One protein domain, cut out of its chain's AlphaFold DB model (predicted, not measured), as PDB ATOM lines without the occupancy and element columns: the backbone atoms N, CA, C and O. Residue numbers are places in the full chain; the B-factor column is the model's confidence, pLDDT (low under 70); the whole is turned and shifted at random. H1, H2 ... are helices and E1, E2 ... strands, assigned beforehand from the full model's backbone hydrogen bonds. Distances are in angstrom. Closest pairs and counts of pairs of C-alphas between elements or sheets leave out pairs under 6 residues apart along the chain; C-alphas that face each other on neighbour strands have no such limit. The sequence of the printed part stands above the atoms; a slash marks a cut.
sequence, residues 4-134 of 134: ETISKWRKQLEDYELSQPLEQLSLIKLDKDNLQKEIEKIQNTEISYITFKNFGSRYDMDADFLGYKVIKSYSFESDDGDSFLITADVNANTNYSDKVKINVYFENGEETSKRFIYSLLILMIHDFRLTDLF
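What this domain is: This is residues 4 to 134 of the 134 residues of the protein "Lipoprotein" of Brachyspira pilosicoli WesB (UniProt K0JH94). A strongly twisted sheet of five strands has two helices, H4 and H5, over one face, and a helical hairpin, H1 and H2, packs on H5 through H2, away from the sheet. H5 sits near the middle of the whole, between the hairpin and the sheet, while H3 only grazes the sheet at E5. The printed part has 131 residues with five named helices and five named strands, in the order H1, H2, H3, E1, H4, E2, E3, E4, E5, H5; the class is mixed, helices and strands. The sheet's order is E1, E5, E4, E3, E2, all antiparallel. The whole is compact, with a radius of gyration of the C-alphas of 15.1 A, and elongated, spanning 47 by 30 by 28 A.

How they stand to each other: H1, residues 4 to 15, and H2, residues 19 to 25, form a helical hairpin. H1 touches H2 with residues 10 to 14 alone; the closest C-alphas, those of Leu 13 and Ser 19, are 6.9 A apart, and the helices run opposite ways at a steep tilt of 40 degrees. The sheet is made of E1, residues 46 to 48, E2, residues 62 to 66, E3, residues 70 to 77, E4, residues 83 to 88, and E5, residues 99 to 107; H1 and H2 are not on it. H3, residues 35 to 42, only grazes the sheet with residues 39 to 42; its closest C-alpha to E5 is that of Ile 42, 7.4 A from that of Asn 103. Edge strand E1 pairs with E5 through N 100 and O 47, 2.8 A apart. H4, residues 49 to 58, is on the sheet; the closest C-alphas of H4 and E3, those of Gly 56 and Tyr 74, are 5.9 A apart. E2, E3, E4 and E5 form a meander, each strand the antiparallel neighbour of the one before. Pairs within hydrogen-bond range are N 66 and O 70 at 2.7 A between E2 and E3, N 84 and O 76 at 2.8 A between E3 and E4, and N 105 and O 85 at 2.8 A between E4 and E5. E5 is staggered: its residues 99 to 101 pair with E1 and 102 to 107 with E4. H5, residues 114 to 128, lies on the same face as H4, giving two layers, helices on one face of a sheet. Its height over the sheet is 9.5 A, and it runs along the strands, at 22 degrees to E4 on the local plane. H5 touches H4 with residues 124 to 128 alone, closest at the C-alphas of Thr 51 and Phe 128, 6.7 A, at a steep tilt of 47 degrees, opposite ways. H5 touches H2 with residues 122 to 126 alone, closest at the C-alphas of Leu 25 and Ile 122, 6.8 A, and about perpendicular at 84 degrees. H3 and H5 are close but not clearly touching, with the C-alphas of Ile 39 and Leu 121 7.5 A apart. Every O i to N i+4 pair is within hydrogen-bond range in H1, H2, H4 and H5; in H3 it is 3 of 4.

Where its parts are: H1 begins at C-alpha 4, (10.565, 83.764, 36.116), and is 16.7 A long from first to last C-alpha. H4 measures 14.2 A, E3 21.6 A and E4 17.2 A. E5, the longest strand, starts at C-alpha 99, (46.613, 70.089, 41.145), and measures 25.9 A. H5, the longest helix, measures 20.7 A and ends at C-alpha 128, (37.184, 77.145, 39.065).

The domain as a whole: The C-alphas of Glu 4 and Asn 93, the two farthest apart, are 47.6 A apart. The printed part has no cut, and no link between its named elements is long. The mean pLDDT of the printed part is 81.7; residues 4 to 29 and 108 to 111 are under 70.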
ATOM      1  N   GLU A   4      10.951  82.611  35.298       60.69
ATOM      2  CA  GLU A   4      10.565  83.764  36.116       60.69
ATOM      3  C   GLU A   4      11.331  83.772  37.447       60.69
ATOM      4  O   GLU A   4      11.837  84.810  37.883       60.69
ATOM      5  N   THR A   5      11.488  82.599  38.059       51.97
ATOM      6  CA  THR A   5      12.275  82.398  39.276       51.97
ATOM      7  C   THR A   5      13.746  82.733  39.025       51.97
ATOM      8  O   THR A   5      14.349  83.478  39.798       51.97
ATOM      9  N   ILE A   6      14.308  82.281  37.897       54.53
ATOM     10  CA  ILE A   6      15.688  82.602  37.491       54.53
ATOM     11  C   ILE A   6      15.855  84.107  37.269       54.53
ATOM     12  O   ILE A   6      16.832  84.703  37.725       54.53
ATOM     13  N   SER A   7      14.889  84.742  36.602       62.09
ATOM     14  CA  SER A   7      14.939  86.176  36.329       62.09
ATOM     15  C   SER A   7      14.876  87.016  37.605       62.09
ATOM     16  O   SER A   7      15.580  88.020  37.696       62.09
ATOM     17  N   LYS A   8      14.064  86.624  38.598       66.31
ATOM     18  CA  LYS A   8      13.987  87.320  39.894       66.31
ATOM     19  C   LYS A   8      15.301  87.239  40.659       66.31
ATOM     20  O   LYS A   8      15.725  88.229  41.244       66.31
ATOM     21  N   TRP A   9      15.967  86.094  40.614       61.91
ATOM     22  CA  TRP A   9      17.246  85.925  41.290       61.91
ATOM     23  C   TRP A   9      18.390  86.665  40.631       61.91
ATOM     24  O   TRP A   9      19.222  87.229  41.330       61.91
ATOM     25  N   ARG A  10      18.422  86.691  39.295       55.94
ATOM     26  CA  ARG A  10      19.369  87.532  38.562       55.94
ATOM     27  C   ARG A  10      19.272  88.979  39.020       55.94
ATOM     28  O   ARG A  10      20.285  89.576  39.344       55.94
ATOM     29  N   LYS A  11      18.043  89.479  39.140       61.41
ATOM     30  CA  LYS A  11      17.759  90.831  39.617       61.41
ATOM     31  C   LYS A  11      18.241  91.067  41.048       61.41
ATOM     32  O   LYS A  11      18.881  92.070  41.315       61.41
ATOM     33  N   GLN A  12      17.980  90.119  41.951       54.84
ATOM     34  CA  GLN A  12      18.458  90.211  43.333       54.84
ATOM     35  C   GLN A  12      19.984  90.249  43.406       54.84
ATOM     36  O   GLN A  12      20.530  91.017  44.182       54.84
ATOM     37  N   LEU A  13      20.673  89.445  42.597       52.50
ATOM     38  CA  LEU A  13      22.132  89.433  42.551       52.50
ATOM     39  C   LEU A  13      22.690  90.709  41.873       52.50
ATOM     40  O   LEU A  13      23.719  91.219  42.306       52.50
ATOM     41  N   GLU A  14      22.010  91.264  40.861       52.59
ATOM     42  CA  GLU A  14      22.358  92.547  40.220       52.59
ATOM     43  C   GLU A  14      22.246  93.727  41.200       52.59
ATOM     44  O   GLU A  14      23.132  94.583  41.219       52.59
ATOM     45  N   ASP A  15      21.212  93.735  42.050       49.00
ATOM     46  CA  ASP A  15      20.986  94.758  43.082       49.00
ATOM     47  C   ASP A  15      22.098  94.783  44.157       49.00
ATOM     48  O   ASP A  15      22.304  95.810  44.801       49.00
ATOM     49  N   TYR A  16      22.858  93.692  44.325       51.28
ATOM     50  CA  TYR A  16      24.019  93.609  45.228       51.28
ATOM     51  C   TYR A  16      25.350  94.061  44.585       51.28
ATOM     52  O   TYR A  16      26.415  93.751  45.112       51.28
ATOM     53  N   GLU A  17      25.320  94.761  43.443       49.94
ATOM     54  CA  GLU A  17      26.506  95.138  42.644       49.94
ATOM     55  C   GLU A  17      27.341  93.934  42.139       49.94
ATOM     56  O   GLU A  17      28.483  94.085  41.702       49.94
ATOM     57  N   LEU A  18      26.763  92.724  42.110       49.06
ATOM     58  CA  LEU A  18      27.379  91.507  41.548       49.06
ATOM     59  C   LEU A  18      27.091  91.337  40.040       49.06
ATOM     60  O   LEU A  18      27.169  90.230  39.499       49.06
ATOM     61  N   SER A  19      26.756  92.421  39.336       44.78
ATOM     62  CA  SER A  19      26.323  92.417  37.928       44.78
ATOM     63  C   SER A  19      27.379  91.888  36.948       44.78
ATOM     64  O   SER A  19      27.041  91.145  36.028       44.78
ATOM     65  N   GLN A  20      28.668  92.178  37.164       44.69
ATOM     66  CA  GLN A  20      29.751  91.651  36.319       44.69
ATOM     67  C   GLN A  20      29.891  90.115  36.384       44.69
ATOM     68  O   GLN A  20      29.941  89.482  35.326       44.69
ATOM     69  N   PRO A  21      29.921  89.486  37.576       47.91
ATOM     70  CA  PRO A  21      29.821  88.033  37.693       47.91
ATOM     71  C   PRO A  21      28.577  87.465  36.995       47.91
ATOM     72  O   PRO A  21      28.678  86.478  36.276       47.91
ATOM     73  N   LEU A  22      27.409  88.102  37.127       46.97
ATOM     74  CA  LEU A  22      26.141  87.615  36.556       46.97
ATOM     75  C   LEU A  22      26.083  87.620  35.028       46.97
ATOM     76  O   LEU A  22      25.497  86.706  34.439       46.97
ATOM     77  N   GLU A  23      26.695  88.608  34.376       50.94
ATOM     78  CA  GLU A  23      26.845  88.612  32.919       50.94
ATOM     79  C   GLU A  23      27.731  87.450  32.448       50.94
ATOM     80  O   GLU A  23      27.420  86.819  31.439       50.94
ATOM     81  N   GLN A  24      28.765  87.066  33.204       48.59
ATOM     82  CA  GLN A  24      29.542  85.853  32.908       48.59
ATOM     83  C   GLN A  24      28.747  84.572  33.192       48.59
ATOM     84  O   GLN A  24      28.807  83.623  32.413       48.59
ATOM     85  N   LEU A  25      27.917  84.562  34.241       52.38
ATOM     86  CA  LEU A  25      26.993  83.459  34.532       52.38
ATOM     87  C   LEU A  25      25.910  83.298  33.457       52.38
ATOM     88  O   LEU A  25      25.362  82.211  33.299       52.38
ATOM     89  N   SER A  26      25.615  84.346  32.680       53.44
ATOM     90  CA  SER A  26      24.711  84.267  31.526       53.44
ATOM     91  C   SER A  26      25.236  83.434  30.362       53.44
ATOM     92  O   SER A  26      24.436  82.978  29.544       53.44
ATOM     93  N   LEU A  27      26.551  83.214  30.313       56.97
ATOM     94  CA  LEU A  27      27.206  82.390  29.305       56.97
ATOM     95  C   LEU A  27      27.206  80.904  29.677       56.97
ATOM     96  O   LEU A  27      27.332  80.078  28.778       56.97
ATOM     97  N   ILE A  28      27.040  80.566  30.961       64.94
ATOM     98  CA  ILE A  28      27.038  79.177  31.423       64.94
ATOM     99  C   ILE A  28      25.754  78.495  30.944       64.94
ATOM    100  O   ILE A  28      24.648  78.819  31.387       64.94
ATOM    101  N   LYS A  29      25.899  77.509  30.057       69.25
ATOM    102  CA  LYS A  29      24.773  76.737  29.521       69.25
ATOM    103  C   LYS A  29      24.549  75.469  30.339       69.25
ATOM    104  O   LYS A  29      24.830  74.363  29.894       69.25
ATOM    105  N   LEU A  30      24.001  75.639  31.541       73.88
ATOM    106  CA  LEU A  30      23.544  74.502  32.342       73.88
ATOM    107  C   LEU A  30      22.335  73.842  31.674       73.88
ATOM    108  O   LEU A  30      21.335  74.508  31.384       73.88
ATOM    109  N   ASP A  31      22.418  72.529  31.463       75.38
ATOM    110  CA  ASP A  31      21.277  71.712  31.061       75.38
ATOM    111  C   ASP A  31      20.270  71.652  32.218       75.38
ATOM    112  O   ASP A  31      20.414  70.885  33.174       75.38
ATOM    113  N   LYS A  32      19.244  72.508  32.139       70.44
ATOM    114  CA  LYS A  32      18.239  72.667  33.198       70.44
ATOM    115  C   LYS A  32      17.409  71.402  33.435       70.44
ATOM    116  O   LYS A  32      16.818  71.252  34.513       70.44
ATOM    117  N   ASP A  33      17.363  70.533  32.429       74.06
ATOM    118  CA  ASP A  33      16.560  69.318  32.407       74.06
ATOM    119  C   ASP A  33      17.364  68.099  32.883       74.06
ATOM    120  O   ASP A  33      16.769  67.085  33.253       74.06
ATOM    121  N   ASN A  34      18.700  68.202  32.956       82.06
ATOM    122  CA  ASN A  34      19.579  67.115  33.383       82.06
ATOM    123  C   ASN A  34      20.678  67.564  34.362       82.06
ATOM    124  O   ASN A  34      21.874  67.529  34.076       82.06
ATOM    125  N   LEU A  35      20.253  67.925  35.573       81.12
ATOM    126  CA  LEU A  35      21.132  68.392  36.646       81.12
ATOM    127  C   LEU A  35      22.220  67.381  37.042       81.12
ATOM    128  O   LEU A  35      23.342  67.775  37.346       81.12
ATOM    129  N   GLN A  36      21.906  66.083  37.020       84.81
ATOM    130  CA  GLN A  36      22.875  65.038  37.351       84.81
ATOM    131  C   GLN A  36      24.067  65.071  36.390       84.81
ATOM    132  O   GLN A  36      25.213  65.052  36.832       84.81
ATOM    133  N   LYS A  37      23.804  65.200  35.087       87.38
ATOM    134  CA  LYS A  37      24.851  65.318  34.068       87.38
ATOM    135  C   LYS A  37      25.717  66.562  34.279       87.38
ATOM    136  O   LYS A  37      26.926  66.510  34.074       87.38
ATOM    137  N   GLU A  38      25.120  67.671  34.711       87.19
ATOM    138  CA  GLU A  38      25.861  68.898  35.019       87.19
ATOM    139  C   GLU A  38      26.768  68.733  36.249       87.19
ATOM    140  O   GLU A  38      27.909  69.192  36.236       87.19
ATOM    141  N   ILE A  39      26.316  68.010  37.279       88.31
ATOM    142  CA  ILE A  39      27.148  67.647  38.436       88.31
ATOM    143  C   ILE A  39      28.298  66.726  38.002       88.31
ATOM    144  O   ILE A  39      29.445  66.946  38.394       88.31
ATOM    145  N   GLU A  40      28.017  65.720  37.170       89.94
ATOM    146  CA  GLU A  40      29.007  64.757  36.668       89.94
ATOM    147  C   GLU A  40      30.161  65.421  35.905       89.94
ATOM    148  O   GLU A  40      31.295  64.960  36.019       89.94
ATOM    149  N   LYS A  41      29.919  66.534  35.194       90.38
ATOM    150  CA  LYS A  41      30.981  67.308  34.521       90.38
ATOM    151  C   LYS A  41      32.033  67.869  35.483       90.38
ATOM    152  O   LYS A  41      33.172  68.071  35.071       90.38
ATOM    153  N   ILE A  42      31.661  68.157  36.733       89.62
ATOM    154  CA  ILE A  42      32.568  68.735  37.740       89.62
ATOM    155  C   ILE A  42      33.280  67.639  38.536       89.62
ATOM    156  O   ILE A  42      34.397  67.860  39.012       89.62
ATOM    157  N   GLN A  43      32.687  66.449  38.644       91.19
ATOM    158  CA  GLN A  43      33.305  65.329  39.353       91.19
ATOM    159  C   GLN A  43      34.696  65.020  38.797       91.19
ATOM    160  O   GLN A  43      34.904  64.954  37.587       91.19
ATOM    161  N   ASN A  44      35.651  64.789  39.693       90.06
ATOM    162  CA  ASN A  44      37.049  64.495  39.379       90.06
ATOM    163  C   ASN A  44      37.784  65.574  38.563       90.06
ATOM    164  O   ASN A  44      38.860  65.299  38.026       90.06
ATOM    165  N   THR A  45      37.254  66.800  38.481       93.38
ATOM    166  CA  THR A  45      37.954  67.917  37.835       93.38
ATOM    167  C   THR A  45      39.220  68.275  38.612       93.38
ATOM    168  O   THR A  45      39.216  68.310  39.843       93.38
ATOM    169  N   GLU A  46      40.307  68.575  37.898       95.50
ATOM    170  CA  GLU A  46      41.574  69.000  38.500       95.50
ATOM    171  C   GLU A  46      41.706  70.525  38.570       95.50
ATOM    172  O   GLU A  46      41.972  71.216  37.578       95.50
ATOM    173  N   ILE A  47      41.623  71.059  39.785       95.31
ATOM    174  CA  ILE A  47      41.861  72.477  40.075       95.31
ATOM    175  C   ILE A  47      43.144  72.652  40.879       95.31
ATOM    176  O   ILE A  47      43.709  71.689  41.386       95.31
ATOM    177  N   SER A  48      43.659  73.881  40.967       96.94
ATOM    178  CA  SER A  48      44.774  74.129  41.888       96.94
ATOM    179  C   SER A  48      44.286  74.068  43.336       96.94
ATOM    180  O   SER A  48      43.163  74.487  43.628       96.94
ATOM    181  N   TYR A  49      45.124  73.598  44.255       97.25
ATOM    182  CA  TYR A  49      44.758  73.505  45.665       97.25
ATOM    183  C   TYR A  49      44.435  74.876  46.273       97.25
ATOM    184  O   TYR A  49      43.511  75.012  47.075       97.25
ATOM    185  N   ILE A  50      45.138  75.931  45.849       96.44
ATOM    186  CA  ILE A  50      44.805  77.296  46.268       96.44
ATOM    187  C   ILE A  50      43.429  77.743  45.764       96.44
ATOM    188  O   ILE A  50      42.722  78.428  46.497       96.44
ATOM    189  N   THR A  51      43.007  77.329  44.565       96.81
ATOM    190  CA  THR A  51      41.643  77.584  44.072       96.81
ATOM    191  C   THR A  51      40.609  76.920  44.979       96.81
ATOM    192  O   THR A  51      39.664  77.582  45.397       96.81
ATOM    193  N   PHE A  52      40.823  75.651  45.339       97.38
ATOM    194  CA  PHE A  52      39.950  74.915  46.257       97.38
ATOM    195  C   PHE A  52      39.832  75.612  47.623       97.38
ATOM    196  O   PHE A  52      38.731  75.876  48.103       97.38
ATOM    197  N   LYS A  53      40.970  75.990  48.219       96.31
ATOM    198  CA  LYS A  53      41.020  76.706  49.501       96.31
ATOM    199  C   LYS A  53      40.331  78.074  49.443       96.31
ATOM    200  O   LYS A  53      39.607  78.452  50.362       96.31
ATOM    201  N   ASN A  54      40.559  78.826  48.368       95.56
ATOM    202  CA  ASN A  54      39.958  80.145  48.198       95.56
ATOM    203  C   ASN A  54      38.440  80.065  48.024       95.56
ATOM    204  O   ASN A  54      37.751  80.966  48.484       95.56
ATOM    205  N   PHE A  55      37.931  79.013  47.381       95.00
ATOM    206  CA  PHE A  55      36.497  78.802  47.199       95.00
ATOM    207  C   PHE A  55      35.787  78.616  48.540       95.00
ATOM    208  O   PHE A  55      34.927  79.422  48.879       95.00
ATOM    209  N   GLY A  56      36.207  77.640  49.351       92.69
ATOM    210  CA  GLY A  56      35.568  77.410  50.649       92.69
ATOM    211  C   GLY A  56      35.681  78.615  51.586       92.69
ATOM    212  O   GLY A  56      34.703  79.008  52.206       92.69
ATOM    213  N   SER A  57      36.842  79.285  51.612       90.12
ATOM    214  CA  SER A  57      37.021  80.496  52.428       90.12
ATOM    215  C   SER A  57      36.188  81.693  51.956       90.12
ATOM    216  O   SER A  57      35.850  82.538  52.777       90.12
ATOM    217  N   ARG A  58      35.911  81.822  50.653       90.75
ATOM    218  CA  ARG A  58      35.147  82.947  50.092       90.75
ATOM    219  C   ARG A  58      33.678  82.897  50.490       90.75
ATOM    220  O   ARG A  58      33.079  83.950  50.681       90.75
ATOM    221  N   TYR A  59      33.125  81.693  50.587       86.94
ATOM    222  CA  TYR A  59      31.722  81.459  50.928       86.94
ATOM    223  C   TYR A  59      31.541  80.991  52.375       86.94
ATOM    224  O   TYR A  59      30.511  80.406  52.685       86.94
ATOM    225  N   ASP A  60      32.541  81.241  53.229       87.75
ATOM    226  CA  ASP A  60      32.521  80.946  54.669       87.75
ATOM    227  C   ASP A  60      32.101  79.500  54.997       87.75
ATOM    228  O   ASP A  60      31.303  79.243  55.890       87.75
ATOM    229  N   MET A  61      32.612  78.542  54.217       93.19
ATOM    230  CA  MET A  61      32.294  77.123  54.380       93.19
ATOM    231  C   MET A  61      33.093  76.492  55.522       93.19
ATOM    232  O   MET A  61      34.278  76.791  55.718       93.19
ATOM    233  N   ASP A  62      32.484  75.517  56.188       95.31
ATOM    234  CA  ASP A  62      33.122  74.748  57.248       95.31
ATOM    235  C   ASP A  62      34.218  73.853  56.677       95.31
ATOM    236  O   ASP A  62      33.982  73.026  55.797       95.31
ATOM    237  N   ALA A  63      35.444  74.017  57.169       96.62
ATOM    238  CA  ALA A  63      36.606  73.280  56.691       96.62
ATOM    239  C   ALA A  63      36.883  72.040  57.546       96.62
ATOM    240  O   ALA A  63      37.009  72.134  58.768       96.62
ATOM    241  N   ASP A  64      37.120  70.904  56.893       96.69
ATOM    242  CA  ASP A  64      37.693  69.721  57.533       96.69
ATOM    243  C   ASP A  64      39.159  69.550  57.112       96.69
ATOM    244  O   ASP A  64      39.534  69.702  55.940       96.69
ATOM    245  N   PHE A  65      40.011  69.223  58.080       94.50
ATOM    246  CA  PHE A  65      41.462  69.236  57.938       94.50
ATOM    247  C   PHE A  65      42.045  67.823  57.989       94.50
ATOM    248  O   PHE A  65      41.750  67.003  58.856       94.50
ATOM    249  N   LEU A  66      42.964  67.553  57.069       91.06
ATOM    250  CA  LEU A  66      43.943  66.490  57.168       91.06
ATOM    251  C   LEU A  66      45.156  66.999  57.965       91.06
ATOM    252  O   LEU A  66      45.982  67.782  57.484       91.06
ATOM    253  N   GLY A  67      45.264  66.545  59.212       84.81
ATOM    254  CA  GLY A  67      46.271  67.048  60.145       84.81
ATOM    255  C   GLY A  67      46.001  68.506  60.527       84.81
ATOM    256  O   GLY A  67      44.860  68.890  60.749       84.81
ATOM    257  N   TYR A  68      47.050  69.328  60.616       78.00
ATOM    258  CA  TYR A  68      46.941  70.692  61.160       78.00
ATOM    259  C   TYR A  68      46.853  71.814  60.116       78.00
ATOM    260  O   TYR A  68      46.743  72.978  60.497       78.00
ATOM    261  N   LYS A  69      47.008  71.520  58.818       85.81
ATOM    262  CA  LYS A  69      47.200  72.577  57.800       85.81
ATOM    263  C   LYS A  69      46.522  72.331  56.460       85.81
ATOM    264  O   LYS A  69      46.216  73.306  55.774       85.81
ATOM    265  N   VAL A  70      46.329  71.074  56.072       94.44
ATOM    266  CA  VAL A  70      45.788  70.734  54.757       94.44
ATOM    267  C   VAL A  70      44.289  70.535  54.902       94.44
ATOM    268  O   VAL A  70      43.853  69.618  55.575       94.44
ATOM    269  N   ILE A  71      43.498  71.404  54.296       96.88
ATOM    270  CA  ILE A  71      42.047  71.248  54.169       96.88
ATOM    271  C   ILE A  71      41.768  70.150  53.146       96.88
ATOM    272  O   ILE A  71      42.269  70.240  52.023       96.88
ATOM    273  N   LYS A  72      40.993  69.137  53.541       97.12
ATOM    274  CA  LYS A  72      40.582  68.008  52.688       97.12
ATOM    275  C   LYS A  72      39.162  68.162  52.144       97.12
ATOM    276  O   LYS A  72      38.848  67.594  51.102       97.12
ATOM    277  N   SER A  73      38.312  68.917  52.832       97.69
ATOM    278  CA  SER A  73      36.939  69.151  52.401       97.69
ATOM    279  C   SER A  73      36.371  70.437  52.977       97.69
ATOM    280  O   SER A  73      36.853  70.931  53.996       97.69
ATOM    281  N   TYR A  74      35.335  70.935  52.313       97.94
ATOM    282  CA  TYR A  74      34.467  71.993  52.802       97.94
ATOM    283  C   TYR A  74      33.017  71.524  52.797       97.94
ATOM    284  O   TYR A  74      32.602  70.869  51.841       97.94
ATOM    285  N   SER A  75      32.260  71.894  53.824       95.75
ATOM    286  CA  SER A  75      30.816  71.685  53.902       95.75
ATOM    287  C   SER A  75      30.063  73.001  54.074       95.75
ATOM    288  O   SER A  75      30.588  73.968  54.621       95.75
ATOM    289  N   PHE A  76      28.827  73.028  53.594       91.81
ATOM    290  CA  PHE A  76      27.899  74.136  53.778       91.81
ATOM    291  C   PHE A  76      26.497  73.578  54.000       91.81
ATOM    292  O   PHE A  76      26.051  72.742  53.216       91.81
ATOM    293  N   GLU A  77      25.810  74.063  55.024       90.00
ATOM    294  CA  GLU A  77      24.406  73.767  55.296       90.00
ATOM    295  C   GLU A  77      23.627  75.082  55.241       90.00
ATOM    296  O   GLU A  77      24.025  76.086  55.833       90.00
ATOM    297  N   SER A  78      22.551  75.100  54.463       84.75
ATOM    298  CA  SER A  78      21.649  76.248  54.388       84.75
ATOM    299  C   SER A  78      20.628  76.222  55.525       84.75
ATOM    300  O   SER A  78      20.306  75.165  56.059       84.75
ATOM    301  N   ASP A  79      20.031  77.376  55.823       80.75
ATOM    302  CA  ASP A  79      18.946  77.487  56.811       80.75
ATOM    303  C   ASP A  79      17.723  76.608  56.474       80.75
ATOM    304  O   ASP A  79      16.960  76.232  57.365       80.75
ATOM    305  N   ASP A  80      17.542  76.274  55.192       80.38
ATOM    306  CA  ASP A  80      16.462  75.421  54.689       80.38
ATOM    307  C   ASP A  80      16.784  73.912  54.818       80.38
ATOM    308  O   ASP A  80      15.960  73.074  54.451       80.38
ATOM    309  N   GLY A  81      17.962  73.554  55.349       83.44
ATOM    310  CA  GLY A  81      18.409  72.172  55.556       83.44
ATOM    311  C   GLY A  81      19.047  71.507  54.331       83.44
ATOM    312  O   GLY A  81      19.347  70.315  54.374       83.44
ATOM    313  N   ASP A  82      19.261  72.247  53.234       87.69
ATOM    314  CA  ASP A  82      20.060  71.756  52.105       87.69
ATOM    315  C   ASP A  82      21.549  71.759  52.468       87.69
ATOM    316  O   ASP A  82      22.070  72.795  52.897       87.69
ATOM    317  N   SER A  83      22.243  70.651  52.195       90.62
ATOM    318  CA  SER A  83      23.668  70.500  52.507       90.62
ATOM    319  C   SER A  83      24.516  70.198  51.274       90.62
ATOM    320  O   SER A  83      24.117  69.494  50.341       90.62
ATOM    321  N   PHE A  84      25.733  70.723  51.290       93.50
ATOM    322  CA  PHE A  84      26.743  70.584  50.253       93.50
ATOM    323  C   PHE A  84      28.076  70.175  50.866       93.50
ATOM    324  O   PHE A  84      28.480  70.690  51.906       93.50
ATOM    325  N   LEU A  85      28.789  69.289  50.176       95.81
ATOM    326  CA  LEU A  85      30.141  68.869  50.512       95.81
ATOM    327  C   LEU A  85      30.995  68.881  49.247       95.81
ATOM    328  O   LEU A  85      30.639  68.287  48.230       95.81
ATOM    329  N   ILE A  86      32.172  69.487  49.333       97.12
ATOM    330  CA  ILE A  86      33.212  69.375  48.316       97.12
ATOM    331  C   ILE A  86      34.484  68.821  48.946       97.12
ATOM    332  O   ILE A  86      34.955  69.308  49.972       97.12
ATOM    333  N   THR A  87      35.051  67.787  48.335       97.69
ATOM    334  CA  THR A  87      36.295  67.152  48.781       97.69
ATOM    335  C   THR A  87      37.398  67.382  47.764       97.69
ATOM    336  O   THR A  87      37.123  67.564  46.580       97.69
ATOM    337  N   ALA A  88      38.646  67.373  48.224       97.44
ATOM    338  CA  ALA A  88      39.828  67.403  47.376       97.44
ATOM    339  C   ALA A  88      40.739  66.213  47.700       97.44
ATOM    340  O   ALA A  88      40.976  65.903  48.867       97.44
ATOM    341  N   ASP A  89      41.276  65.566  46.668       96.38
ATOM    342  CA  ASP A  89      42.287  64.518  46.811       96.38
ATOM    343  C   ASP A  89      43.637  65.144  47.195       96.38
ATOM    344  O   ASP A  89      44.354  65.700  46.358       96.38
ATOM    345  N   VAL A  90      43.936  65.126  48.494       96.44
ATOM    346  CA  VAL A  90      45.089  65.797  49.106       96.44
ATOM    347  C   VAL A  90      45.789  64.893  50.113       96.44
ATOM    348  O   VAL A  90      45.202  63.983  50.695       96.44
ATOM    349  N   ASN A  91      47.059  65.188  50.376       94.06
ATOM    350  CA  ASN A  91      47.842  64.552  51.429       94.06
ATOM    351  C   ASN A  91      48.559  65.610  52.283       94.06
ATOM    352  O   ASN A  91      48.515  66.804  51.998       94.06
ATOM    353  N   ALA A  92      49.244  65.176  53.344       90.88
ATOM    354  CA  ALA A  92      49.903  66.079  54.293       90.88
ATOM    355  C   ALA A  92      50.973  67.004  53.666       90.88
ATOM    356  O   ALA A  92      51.339  68.002  54.285       90.88
ATOM    357  N   ASN A  93      51.460  66.686  52.462       92.00
ATOM    358  CA  ASN A  93      52.489  67.435  51.742       92.00
ATOM    359  C   ASN A  93      51.936  68.261  50.566       92.00
ATOM    360  O   ASN A  93      52.729  68.817  49.807       92.00
ATOM    361  N   THR A  94      50.614  68.330  50.384       93.94
ATOM    362  CA  THR A  94      49.996  69.103  49.299       93.94
ATOM    363  C   THR A  94      50.306  70.595  49.444       93.94
ATOM    364  O   THR A  94      50.006  71.222  50.462       93.94
ATOM    365  N   ASN A  95      50.886  71.177  48.395       94.12
ATOM    366  CA  ASN A  95      51.211  72.593  48.294       94.12
ATOM    367  C   ASN A  95      50.114  73.373  47.562       94.12
ATOM    368  O   ASN A  95      49.306  72.827  46.819       94.12
ATOM    369  N   TYR A  96      50.123  74.698  47.711       91.69
ATOM    370  CA  TYR A  96      49.127  75.584  47.096       91.69
ATOM    371  C   TYR A  96      49.060  75.522  45.565       91.69
ATOM    372  O   TYR A  96      47.983  75.698  44.999       91.69
ATOM    373  N   SER A  97      50.186  75.276  44.894       93.88
ATOM    374  CA  SER A  97      50.254  75.172  43.433       93.88
ATOM    375  C   SER A  97      49.841  73.806  42.889       93.88
ATOM    376  O   SER A  97      49.677  73.678  41.675       93.88
ATOM    377  N   ASP A  98      49.708  72.794  43.748       96.44
ATOM    378  CA  ASP A  98      49.451  71.427  43.309       96.44
ATOM    379  C   ASP A  98      48.053  71.319  42.700       96.44
ATOM    380  O   ASP A  98      47.115  72.007  43.115       96.44
ATOM    381  N   LYS A  99      47.916  70.458  41.693       97.44
ATOM    382  CA  LYS A  99      46.613  70.089  41.145       97.44
ATOM    383  C   LYS A  99      45.978  69.025  42.030       97.44
ATOM    384  O   LYS A  99      46.643  68.066  42.408       97.44
ATOM    385  N   VAL A 100      44.703  69.211  42.348       96.69
ATOM    386  CA  VAL A 100      43.911  68.316  43.194       96.69
ATOM    387  C   VAL A 100      42.614  67.983  42.476       96.69
ATOM    388  O   VAL A 100      41.992  68.858  41.867       96.69
ATOM    389  N   LYS A 101      42.214  66.714  42.538       97.25
ATOM    390  CA  LYS A 101      40.912  66.277  42.031       97.25
ATOM    391  C   LYS A 101      39.848  66.612  43.050       97.25
ATOM    392  O   LYS A 101      40.023  66.282  44.221       97.25
ATOM    393  N   ILE A 102      38.767  67.238  42.607       96.75
ATOM    394  CA  ILE A 102      37.625  67.524  43.472       96.75
ATOM    395  C   ILE A 102      36.470  66.563  43.236       96.75
ATOM    396  O   ILE A 102      36.260  66.098  42.117       96.75
ATOM    397  N   ASN A 103      35.696  66.306  44.284       96.44
ATOM    398  CA  ASN A 103      34.393  65.660  44.174       96.44
ATOM    399  C   ASN A 103      33.351  66.482  44.916       96.44
ATOM    400  O   ASN A 103      33.651  67.102  45.935       96.44
ATOM    401  N   VAL A 104      32.134  66.483  44.385       94.25
ATOM    402  CA  VAL A 104      31.031  67.303  44.884       94.25
ATOM    403  C   VAL A 104      29.870  66.411  45.288       94.25
ATOM    404  O   VAL A 104      29.503  65.491  44.561       94.25
ATOM    405  N   TYR A 105      29.251  66.711  46.417       92.25
ATOM    406  CA  TYR A 105      28.109  65.986  46.939       92.25
ATOM    407  C   TYR A 105      27.060  66.986  47.417       92.25
ATOM    408  O   TYR A 105      27.382  67.998  48.035       92.25
ATOM    409  N   PHE A 106      25.805  66.676  47.124       89.00
ATOM    410  CA  PHE A 106      24.641  67.375  47.647       89.00
ATOM    411  C   PHE A 106      23.867  66.345  48.466       89.00
ATOM    412  O   PHE A 106      23.503  65.294  47.927       89.00
ATOM    413  N   GLU A 107      23.700  66.575  49.768       76.88
ATOM    414  CA  GLU A 107      22.931  65.644  50.598       76.88
ATOM    415  C   GLU A 107      21.433  65.839  50.360       76.88
ATOM    416  O   GLU A 107      20.967  66.957  50.144       76.88
ATOM    417  N   ASN A 108      20.700  64.721  50.398       61.81
ATOM    418  CA  ASN A 108      19.284  64.570  50.044       61.81
ATOM    419  C   ASN A 108      18.944  64.744  48.555       61.81
ATOM    420  O   ASN A 108      17.920  65.329  48.254       61.81
ATOM    421  N   GLY A 109      19.732  64.199  47.622       56.69
ATOM    422  CA  GLY A 109      19.629  64.451  46.169       56.69
ATOM    423  C   GLY A 109      18.242  64.596  45.489       56.69
ATOM    424  O   GLY A 109      18.176  65.292  44.479       56.69
ATOM    425  N   GLU A 110      17.148  64.000  45.991       56.06
ATOM    426  CA  GLU A 110      15.773  64.261  45.502       56.06
ATOM    427  C   GLU A 110      15.024  65.394  46.239       56.06
ATOM    428  O   GLU A 110      14.178  66.051  45.630       56.06
ATOM    429  N   GLU A 111      15.325  65.639  47.517       66.31
ATOM    430  CA  GLU A 111      14.740  66.719  48.327       66.31
ATOM    431  C   GLU A 111      15.581  68.002  48.314       66.31
ATOM    432  O   GLU A 111      15.031  69.071  48.579       66.31
ATOM    433  N   THR A 112      16.871  67.927  47.952       78.31
ATOM    434  CA  THR A 112      17.727  69.110  47.858       78.31
ATOM    435  C   THR A 112      17.131  70.094  46.866       78.31
ATOM    436  O   THR A 112      16.835  69.760  45.710       78.31
ATOM    437  N   SER A 113      17.007  71.349  47.275       82.50
ATOM    438  CA  SER A 113      16.457  72.367  46.401       82.50
ATOM    439  C   SER A 113      17.288  72.505  45.123       82.50
ATOM    440  O   SER A 113      18.482  72.815  45.145       82.50
ATOM    441  N   LYS A 114      16.644  72.380  43.953       78.88
ATOM    442  CA  LYS A 114      17.293  72.671  42.656       78.88
ATOM    443  C   LYS A 114      17.935  74.059  42.666       78.88
ATOM    444  O   LYS A 114      18.987  74.258  42.068       78.88
ATOM    445  N   ARG A 115      17.304  75.010  43.367       78.31
ATOM    446  CA  ARG A 115      17.809  76.369  43.580       78.31
ATOM    447  C   ARG A 115      19.197  76.358  44.221       78.31
ATOM    448  O   ARG A 115      20.101  77.036  43.732       78.31
ATOM    449  N   PHE A 116      19.348  75.594  45.289       82.88
ATOM    450  CA  PHE A 116      20.594  75.461  46.027       82.88
ATOM    451  C   PHE A 116      21.696  74.844  45.160       82.88
ATOM    452  O   PHE A 116      22.760  75.444  44.994       82.88
ATOM    453  N   ILE A 117      21.394  73.727  44.488       85.31
ATOM    454  CA  ILE A 117      22.348  73.044  43.603       85.31
ATOM    455  C   ILE A 117      22.820  73.976  42.480       85.31
ATOM    456  O   ILE A 117      24.021  74.132  42.267       85.31
ATOM    457  N   TYR A 118      21.890  74.638  41.780       82.12
ATOM    458  CA  TYR A 118      22.241  75.551  40.688       82.12
ATOM    459  C   TYR A 118      23.116  76.711  41.152       82.12
ATOM    460  O   TYR A 118      24.028  77.095  40.423       82.12
ATOM    461  N   SER A 119      22.864  77.240  42.351       82.38
ATOM    462  CA  SER A 119      23.671  78.319  42.924       82.38
ATOM    463  C   SER A 119      25.119  77.874  43.085       82.38
ATOM    464  O   SER A 119      26.025  78.527  42.579       82.38
ATOM    465  N   LEU A 120      25.341  76.720  43.715       88.31
ATOM    466  CA  LEU A 120      26.684  76.196  43.956       88.31
ATOM    467  C   LEU A 120      27.403  75.791  42.666       88.31
ATOM    468  O   LEU A 120      28.590  76.078  42.527       88.31
ATOM    469  N   LEU A 121      26.699  75.198  41.694       87.94
ATOM    470  CA  LEU A 121      27.265  74.908  40.369       87.94
ATOM    471  C   LEU A 121      27.784  76.176  39.690       87.94
ATOM    472  O   LEU A 121      28.913  76.207  39.210       87.94
ATOM    473  N   ILE A 122      26.981  77.237  39.699       84.44
ATOM    474  CA  ILE A 122      27.329  78.550  39.156       84.44
ATOM    475  C   ILE A 122      28.600  79.112  39.806       84.44
ATOM    476  O   ILE A 122      29.521  79.526  39.096       84.44
ATOM    477  N   LEU A 123      28.675  79.083  41.140       87.56
ATOM    478  CA  LEU A 123      29.835  79.581  41.883       87.56
ATOM    479  C   LEU A 123      31.090  78.756  41.574       87.56
ATOM    480  O   LEU A 123      32.150  79.326  41.324       87.56
ATOM    481  N   MET A 124      30.965  77.426  41.528       91.50
ATOM    482  CA  MET A 124      32.071  76.535  41.176       91.50
ATOM    483  C   MET A 124      32.556  76.778  39.746       91.50
ATOM    484  O   MET A 124      33.752  76.937  39.539       91.50
ATOM    485  N   ILE A 125      31.663  76.858  38.756       88.12
ATOM    486  CA  ILE A 125      32.056  77.075  37.355       88.12
ATOM    487  C   ILE A 125      32.810  78.396  37.200       88.12
ATOM    488  O   ILE A 125      33.842  78.437  36.524       88.12
ATOM    489  N   HIS A 126      32.334  79.453  37.856       85.19
ATOM    490  CA  HIS A 126      32.997  80.749  37.854       85.19
ATOM    491  C   HIS A 126      34.373  80.691  38.542       85.19
ATOM    492  O   HIS A 126      35.395  80.992  37.920       85.19
ATOM    493  N   ASP A 127      34.432  80.260  39.804       89.31
ATOM    494  CA  ASP A 127      35.661  80.329  40.606       89.31
ATOM    495  C   ASP A 127      36.723  79.316  40.159       89.31
ATOM    496  O   ASP A 127      37.928  79.578  40.264       89.31
ATOM    497  N   PHE A 128      36.299  78.178  39.606       92.38
ATOM    498  CA  PHE A 128      37.184  77.145  39.065       92.38
ATOM    499  C   PHE A 128      37.524  77.367  37.590       92.38
ATOM    500  O   PHE A 128      38.385  76.664  37.061       92.38
ATOM    501  N   ARG A 129      36.911  78.374  36.947       88.62
ATOM    502  CA  ARG A 129      37.085  78.710  35.525       88.62
ATOM    503  C   ARG A 129      36.751  77.535  34.602       88.62
ATOM    504  O   ARG A 129      37.520  77.196  33.709       88.62
ATOM    505  N   LEU A 130      35.599  76.914  34.836       87.56
ATOM    506  CA  LEU A 130      35.117  75.744  34.093       87.56
ATOM    507  C   LEU A 130      34.132  76.117  32.979       87.56
ATOM    508  O   LEU A 130      33.403  75.257  32.507       87.56
ATOM    509  N   THR A 131      34.087  77.379  32.550       82.56
ATOM    510  CA  THR A 131      33.134  77.847  31.530       82.56
ATOM    511  C   THR A 131      33.206  77.041  30.234       82.56
ATOM    512  O   THR A 131      32.180  76.802  29.619       82.56
ATOM    513  N   ASP A 132      34.384  76.548  29.843       80.88
ATOM    514  CA  ASP A 132      34.546  75.758  28.612       80.88
ATOM    515  C   ASP A 132      33.948  74.336  28.704       80.88
ATOM    516  O   ASP A 132      33.787  73.668  27.684       80.88
ATOM    517  N   LEU A 133      33.617  73.857  29.911       81.94
ATOM    518  CA  LEU A 133      32.950  72.564  30.140       81.94
ATOM    519  C   LEU A 133      31.412  72.657  30.036       81.94
ATOM    520  O   LEU A 133      30.746  71.615  30.016       81.94
ATOM    521  N   PHE A 134      30.850  73.873  29.986       77.19
ATOM    522  CA  PHE A 134      29.418  74.157  30.142       77.19
ATOM    523  C   PHE A 134      28.866  75.076  29.047       77.19
ATOM    524  O   PHE A 134      28.077  74.572  28.217       77.19
TER     525      PHE A 134